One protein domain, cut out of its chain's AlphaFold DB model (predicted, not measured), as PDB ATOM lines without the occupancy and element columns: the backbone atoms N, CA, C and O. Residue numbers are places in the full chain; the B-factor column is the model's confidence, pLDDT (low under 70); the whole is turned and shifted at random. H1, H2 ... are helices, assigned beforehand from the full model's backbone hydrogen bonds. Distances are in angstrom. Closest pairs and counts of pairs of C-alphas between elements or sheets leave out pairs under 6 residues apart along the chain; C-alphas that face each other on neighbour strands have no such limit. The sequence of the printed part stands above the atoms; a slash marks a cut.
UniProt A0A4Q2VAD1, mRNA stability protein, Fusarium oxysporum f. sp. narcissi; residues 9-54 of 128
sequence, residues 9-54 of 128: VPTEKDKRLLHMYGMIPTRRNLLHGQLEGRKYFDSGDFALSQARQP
ATOM      1  N   VAL A   9     -27.399  10.534 -36.430       80.38
ATOM      2  CA  VAL A   9     -26.020  10.850 -36.032       80.38
ATOM      3  C   VAL A   9     -25.545  12.067 -36.844       80.38
ATOM      4  O   VAL A   9     -25.681  12.035 -38.069       80.38
ATOM      5  N   PRO A  10     -24.983  13.118 -36.214       77.69
ATOM      6  CA  PRO A  10     -24.519  14.305 -36.928       77.69
ATOM      7  C   PRO A  10     -23.424  13.955 -37.936       77.69
ATOM      8  O   PRO A  10     -22.403  13.357 -37.579       77.69
ATOM      9  N   THR A  11     -23.617  14.345 -39.196       88.88
ATOM     10  CA  THR A  11     -22.586  14.192 -40.227       88.88
ATOM     11  C   THR A  11     -21.423  15.156 -39.989       88.88
ATOM     12  O   THR A  11     -21.533  16.131 -39.249       88.88
ATOM     13  N   GLU A  12     -20.282  14.923 -40.640       91.62
ATOM     14  CA  GLU A  12     -19.112  15.803 -40.494       91.62
ATOM     15  C   GLU A  12     -19.409  17.258 -40.900       91.62
ATOM     16  O   GLU A  12     -18.923  18.211 -40.291       91.62
ATOM     17  N   LYS A  13     -20.302  17.437 -41.881       87.81
ATOM     18  CA  LYS A  13     -20.818  18.753 -42.275       87.81
ATOM     19  C   LYS A  13     -21.620  19.408 -41.150       87.81
ATOM     20  O   LYS A  13     -21.425  20.592 -40.891       87.81
ATOM     21  N   ASP A  14     -22.464  18.644 -40.459       88.56
ATOM     22  CA  ASP A  14     -23.278  19.141 -39.345       88.56
ATOM     23  C   ASP A  14     -22.406  19.596 -38.173       88.56
ATOM     24  O   ASP A  14     -22.655  20.648 -37.592       88.56
ATOM     25  N   LYS A  15     -21.330  18.858 -37.868       91.31
ATOM     26  CA  LYS A  15     -20.359  19.264 -36.840       91.31
ATOM     27  C   LYS A  15     -19.660  20.567 -37.202       91.31
ATOM     28  O   LYS A  15     -19.518  21.432 -36.342       91.31
ATOM     29  N   ARG A  16     -19.243  20.730 -38.465       93.06
ATOM     30  CA  ARG A  16     -18.633  21.978 -38.946       93.06
ATOM     31  C   ARG A  16     -19.607  23.150 -38.826       93.06
ATOM     32  O   ARG A  16     -19.215  24.208 -38.347       93.06
ATOM     33  N   LEU A  17     -20.858  22.963 -39.245       90.56
ATOM     34  CA  LEU A  17     -21.900  23.986 -39.129       90.56
ATOM     35  C   LEU A  17     -22.157  24.356 -37.665       90.56
ATOM     36  O   LEU A  17     -22.191  25.540 -37.345       90.56
ATOM     37  N   LEU A  18     -22.236  23.366 -36.774       92.12
ATOM     38  CA  LEU A  18     -22.395  23.583 -35.338       92.12
ATOM     39  C   LEU A  18     -21.216  24.365 -34.739       92.12
ATOM     40  O   LEU A  18     -21.432  25.266 -33.940       92.12
ATOM     41  N   HIS A  19     -19.982  24.068 -35.155       92.19
ATOM     42  CA  HIS A  19     -18.796  24.799 -34.702       92.19
ATOM     43  C   HIS A  19     -18.779  26.259 -35.173       92.19
ATOM     44  O   HIS A  19     -18.366  27.133 -34.420       92.19
ATOM     45  N   MET A  20     -19.206  26.531 -36.414       92.19
ATOM     46  CA  MET A  20     -19.193  27.894 -36.960       92.19
ATOM     47  C   MET A  20     -20.372  28.748 -36.483       92.19
ATOM     48  O   MET A  20     -20.201  29.945 -36.275       92.19
ATOM     49  N   TYR A  21     -21.562  28.159 -36.341       89.06
ATOM     50  CA  TYR A  21     -22.810  28.901 -36.123       89.06
ATOM     51  C   TYR A  21     -23.498  28.596 -34.786       89.06
ATOM     52  O   TYR A  21     -24.521  29.202 -34.482       89.06
ATOM     53  N   GLY A  22     -23.005  27.634 -34.000       91.25
ATOM     54  CA  GLY A  22     -23.636  27.205 -32.745       91.25
ATOM     55  C   GLY A  22     -24.948  26.429 -32.923       91.25
ATOM     56  O   GLY A  22     -25.514  25.947 -31.946       91.25
ATOM     57  N   MET A  23     -25.424  26.259 -34.161       87.19
ATOM     58  CA  MET A  23     -26.614  25.489 -34.517       87.19
ATOM     59  C   MET A  23     -26.466  24.857 -35.905       87.19
ATOM     60  O   MET A  23     -25.687  25.328 -36.731       87.19
ATOM     61  N   ILE A  24     -27.245  23.811 -36.181       86.88
ATOM     62  CA  ILE A  24     -27.364  23.238 -37.526       86.88
ATOM     63  C   ILE A  24     -28.574  23.904 -38.202       86.88
ATOM     64  O   ILE A  24     -29.709  23.654 -37.780       86.88
ATOM     65  N   PRO A  25     -28.378  24.752 -39.232       81.38
ATOM     66  CA  PRO A  25     -29.484  25.395 -39.928       81.38
ATOM     67  C   PRO A  25     -30.402  24.330 -40.526       81.38
ATOM     68  O   PRO A  25     -29.984  23.502 -41.336       81.38
ATOM     69  N   THR A  26     -31.669  24.330 -40.123       80.75
ATOM     70  CA  THR A  26     -32.651  23.388 -40.669       80.75
ATOM     71  C   THR A  26     -33.294  24.012 -41.901       80.75
ATOM     72  O   THR A  26     -33.637  25.191 -41.873       80.75
ATOM     73  N   ARG A  27     -33.525  23.235 -42.971       71.56
ATOM     74  CA  ARG A  27     -34.135  23.754 -44.216       71.56
ATOM     75  C   ARG A  27     -35.439  24.529 -43.991       71.56
ATOM     76  O   ARG A  27     -35.676  25.503 -44.689       71.56
ATOM     77  N   ARG A  28     -36.249  24.119 -43.007       69.88
ATOM     78  CA  ARG A  28     -37.510  24.796 -42.648       69.88
ATOM     79  C   ARG A  28     -37.305  26.162 -41.988       69.88
ATOM     80  O   ARG A  28     -38.157  27.028 -42.119       69.88
ATOM     81  N   ASN A  29     -36.175  26.359 -41.312       73.62
ATOM     82  CA  ASN A  29     -35.905  27.566 -40.530       73.62
ATOM     83  C   ASN A  29     -35.092  28.601 -41.313       73.62
ATOM     84  O   ASN A  29     -34.994  29.743 -40.885       73.62
ATOM     85  N   LEU A  30     -34.521  28.218 -42.462       76.62
ATOM     86  CA  LEU A  30     -33.653  29.092 -43.252       76.62
ATOM     87  C   LEU A  30     -34.392  30.324 -43.788       76.62
ATOM     88  O   LEU A  30     -33.819  31.406 -43.833       76.62
ATOM     89  N   LEU A  31     -35.658  30.147 -44.173       75.00
ATOM     90  CA  LEU A  31     -36.505  31.209 -44.717       75.00
ATOM     91  C   LEU A  31     -37.624  31.613 -43.755       75.00
ATOM     92  O   LEU A  31     -38.472  32.406 -44.140       75.00
ATOM     93  N   HIS A  32     -37.653  31.079 -42.528       75.00
ATOM     94  CA  HIS A  32     -38.784  31.289 -41.621       75.00
ATOM     95  C   HIS A  32     -39.042  32.779 -41.404       75.00
ATOM     96  O   HIS A  32     -40.128  33.233 -41.716       75.00
ATOM     97  N   GLY A  33     -38.013  33.564 -41.067       75.00
ATOM     98  CA  GLY A  33     -38.161  35.013 -40.893       75.00
ATOM     99  C   GLY A  33     -38.433  35.809 -42.178       75.00
ATOM    100  O   GLY A  33     -38.836  36.961 -42.096       75.00
ATOM    101  N   GLN A  34     -38.200  35.236 -43.365       75.81
ATOM    102  CA  GLN A  34     -38.549  35.881 -44.640       75.81
ATOM    103  C   GLN A  34     -39.978  35.555 -45.081       75.81
ATOM    104  O   GLN A  34     -40.574  36.319 -45.834       75.81
ATOM    105  N   LEU A  35     -40.493  34.401 -44.657       74.44
ATOM    106  CA  LEU A  35     -41.854  33.948 -44.920       74.44
ATOM    107  C   LEU A  35     -42.827  34.448 -43.844       74.44
ATOM    108  O   LEU A  35     -43.983  34.733 -44.140       74.44
ATOM    109  N   GLU A  36     -42.344  34.614 -42.618       72.94
ATOM    110  CA  GLU A  36     -43.074  35.160 -41.482       72.94
ATOM    111  C   GLU A  36     -43.288  36.669 -41.674       72.94
ATOM    112  O   GLU A  36     -42.346  37.441 -41.848       72.94
ATOM    113  N   GLY A  37     -44.553  37.098 -41.692       75.00
ATOM    114  CA  GLY A  37     -44.923  38.501 -41.904       75.00
ATOM    115  C   GLY A  37     -45.045  38.932 -43.369       75.00
ATOM    116  O   GLY A  37     -45.189  40.129 -43.639       75.00
ATOM    117  N   ARG A  38     -45.028  37.998 -44.334       85.94
ATOM    118  CA  ARG A  38     -45.357  38.312 -45.735       85.94
ATOM    119  C   ARG A  38     -46.823  38.724 -45.840       85.94
ATOM    120  O   ARG A  38     -47.729  37.910 -45.728       85.94
ATOM    121  N   LYS A  39     -47.041  40.021 -46.049       87.50
ATOM    122  CA  LYS A  39     -48.376  40.623 -46.120       87.50
ATOM    123  C   LYS A  39     -48.937  40.642 -47.542       87.50
ATOM    124  O   LYS A  39     -50.088  40.275 -47.764       87.50
ATOM    125  N   TYR A  40     -48.118  41.082 -48.498       89.75
ATOM    126  CA  TYR A  40     -48.573  41.367 -49.855       89.75
ATOM    127  C   TYR A  40     -48.325  40.204 -50.809       89.75
ATOM    128  O   TYR A  40     -47.231  39.645 -50.827       89.75
ATOM    129  N   PHE A  41     -49.331  39.894 -51.620       91.25
ATOM    130  CA  PHE A  41     -49.267  38.900 -52.679       91.25
ATOM    131  C   PHE A  41     -48.383  39.399 -53.828       91.25
ATOM    132  O   PHE A  41     -48.643  40.458 -54.415       91.25
ATOM    133  N   ASP A  42     -47.350  38.625 -54.156       87.50
ATOM    134  CA  ASP A  42     -46.414  38.897 -55.245       87.50
ATOM    135  C   ASP A  42     -46.541  37.881 -56.400       87.50
ATOM    136  O   ASP A  42     -47.332  36.935 -56.378       87.50
ATOM    137  N   SER A  43     -45.764  38.074 -57.467       90.56
ATOM    138  CA  SER A  43     -45.751  37.144 -58.603       90.56
ATOM    139  C   SER A  43     -45.214  35.750 -58.247       90.56
ATOM    140  O   SER A  43     -45.493  34.785 -58.956       90.56
ATOM    141  N   GLY A  44     -44.422  35.636 -57.179       87.81
ATOM    142  CA  GLY A  44     -43.942  34.357 -56.663       87.81
ATOM    143  C   GLY A  44     -45.062  33.586 -55.973       87.81
ATOM    144  O   GLY A  44     -45.242  32.401 -56.245       87.81
ATOM    145  N   ASP A  45     -45.877  34.265 -55.172       87.75
ATOM    146  CA  ASP A  45     -47.075  33.704 -54.552       87.75
ATOM    147  C   ASP A  45     -48.088  33.277 -55.616       87.75
ATOM    148  O   ASP A  45     -48.681  32.204 -55.507       87.75
ATOM    149  N   PHE A  46     -48.205  34.031 -56.715       89.12
ATOM    150  CA  PHE A  46     -48.978  33.583 -57.872       89.12
ATOM    151  C   PHE A  46     -48.445  32.272 -58.450       89.12
ATOM    152  O   PHE A  46     -49.222  31.334 -58.646       89.12
ATOM    153  N   ALA A  47     -47.135  32.171 -58.680       88.88
ATOM    154  CA  ALA A  47     -46.528  30.939 -59.172       88.88
ATOM    155  C   ALA A  47     -46.793  29.760 -58.221       88.88
ATOM    156  O   ALA A  47     -47.114  28.670 -58.689       88.88
ATOM    157  N   LEU A  48     -46.739  29.986 -56.905       82.25
ATOM    158  CA  LEU A  48     -47.061  28.983 -55.889       82.25
ATOM    159  C   LEU A  48     -48.551  28.610 -55.871       82.25
ATOM    160  O   LEU A  48     -48.868  27.435 -55.735       82.25
ATOM    161  N   SER A  49     -49.465  29.565 -56.067       83.62
ATOM    162  CA  SER A  49     -50.912  29.300 -56.142       83.62
ATOM    163  C   SER A  49     -51.298  28.477 -57.377       83.62
ATOM    164  O   SER A  49     -52.232  27.676 -57.337       83.62
ATOM    165  N   GLN A  50     -50.568  28.665 -58.482       88.12
ATOM    166  CA  GLN A  50     -50.755  27.913 -59.723       88.12
ATOM    167  C   GLN A  50     -50.048  26.558 -59.684       88.12
ATOM    168  O   GLN A  50     -50.536  25.583 -60.264       88.12
ATOM    169  N   ALA A  51     -48.903  26.480 -59.004       80.69
ATOM    170  CA  ALA A  51     -48.198  25.237 -58.760       80.69
ATOM    171  C   ALA A  51     -49.052  24.367 -57.832       80.69
ATOM    172  O   ALA A  51     -49.038  24.495 -56.616       80.69
ATOM    173  N   ARG A  52     -49.781  23.409 -58.407       73.88
ATOM    174  CA  ARG A  52     -50.587  22.406 -57.683       73.88
ATOM    175  C   ARG A  52     -49.747  21.439 -56.826       73.88
ATOM    176  O   ARG A  52     -50.214  20.355 -56.488       73.88
ATOM    177  N   GLN A  53     -48.491  21.781 -56.537       76.06
ATOM    178  CA  GLN A  53     -47.550  20.984 -55.770       76.06
ATOM    179  C   GLN A  53     -46.968  21.803 -54.617       76.06
ATOM    180  O   GLN A  53     -46.535  22.939 -54.823       76.06
ATOM    181  N   PRO A  54     -46.901  21.221 -53.410       67.06
ATOM    182  CA  PRO A  54     -46.273  21.874 -52.277       67.06
ATOM    183  C   PRO A  54     -44.765  22.018 -52.507       67.06
ATOM    184  O   PRO A  54     -44.107  21.134 -53.059       67.06
TER     185      PRO A  54
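What this domain is: This is residues 9 to 54 of the 128 residues of the protein "mRNA stability protein" of Fusarium oxysporum f. sp. narcissi (UniProt A0A4Q2VAD1). An open, strung-out chain has one helix at each end of its length, H1 and H3, both set across the longest axis, and a short helical turn, H2, on the stretch that spans the gap between them. No helix packs on another, and there is no common core. The printed part has 46 residues with three named helices in the order H1, H2, H3 and no named strand; the class is all helix, though under half of the residues, 22 of 46, are in named elements. The whole is extended, with a radius of gyration of the C-alphas of 15.7 A, and only just elongated, spanning 39 by 22 by 13 A.

Where its parts are: H1, residues 12 to 21, begins at C-alpha 12 at (-19.112, 15.803, -40.494) and measures 14.3 A from first to last C-alpha. H2, residues 32 to 35, measures 5.2 A, with C-alpha 32 at (-38.784, 31.289, -41.621). H3, residues 43 to 50, measures 10.6 A and ends at C-alpha 50 at (-50.755, 27.913, -59.723).

How they stand to each other: H1 and H2 are apart, with a short link of 10 residues between them. H2 and H3 are apart too, with a short link of 7 residues. H1 and H3 are also apart. Residues 26 to 54, of which 32 to 35 belong to H2 and 43 to 50 to H3, stand free, with no C-alpha 8 or more apart along the chain within 10 A. Every pair of O i and N i+4 is within hydrogen-bond range in H1 and H3; H2 is too short for such a pair, and its one O i to N i+3 pair is within range.

The domain as a whole: The two C-alphas farthest apart, those of His 19 and Gln 50, are 40.7 A apart. The printed part has no cut, and neither link is long. The mean pLDDT of the printed part is 83.4; residues 28 and 54 are under 70.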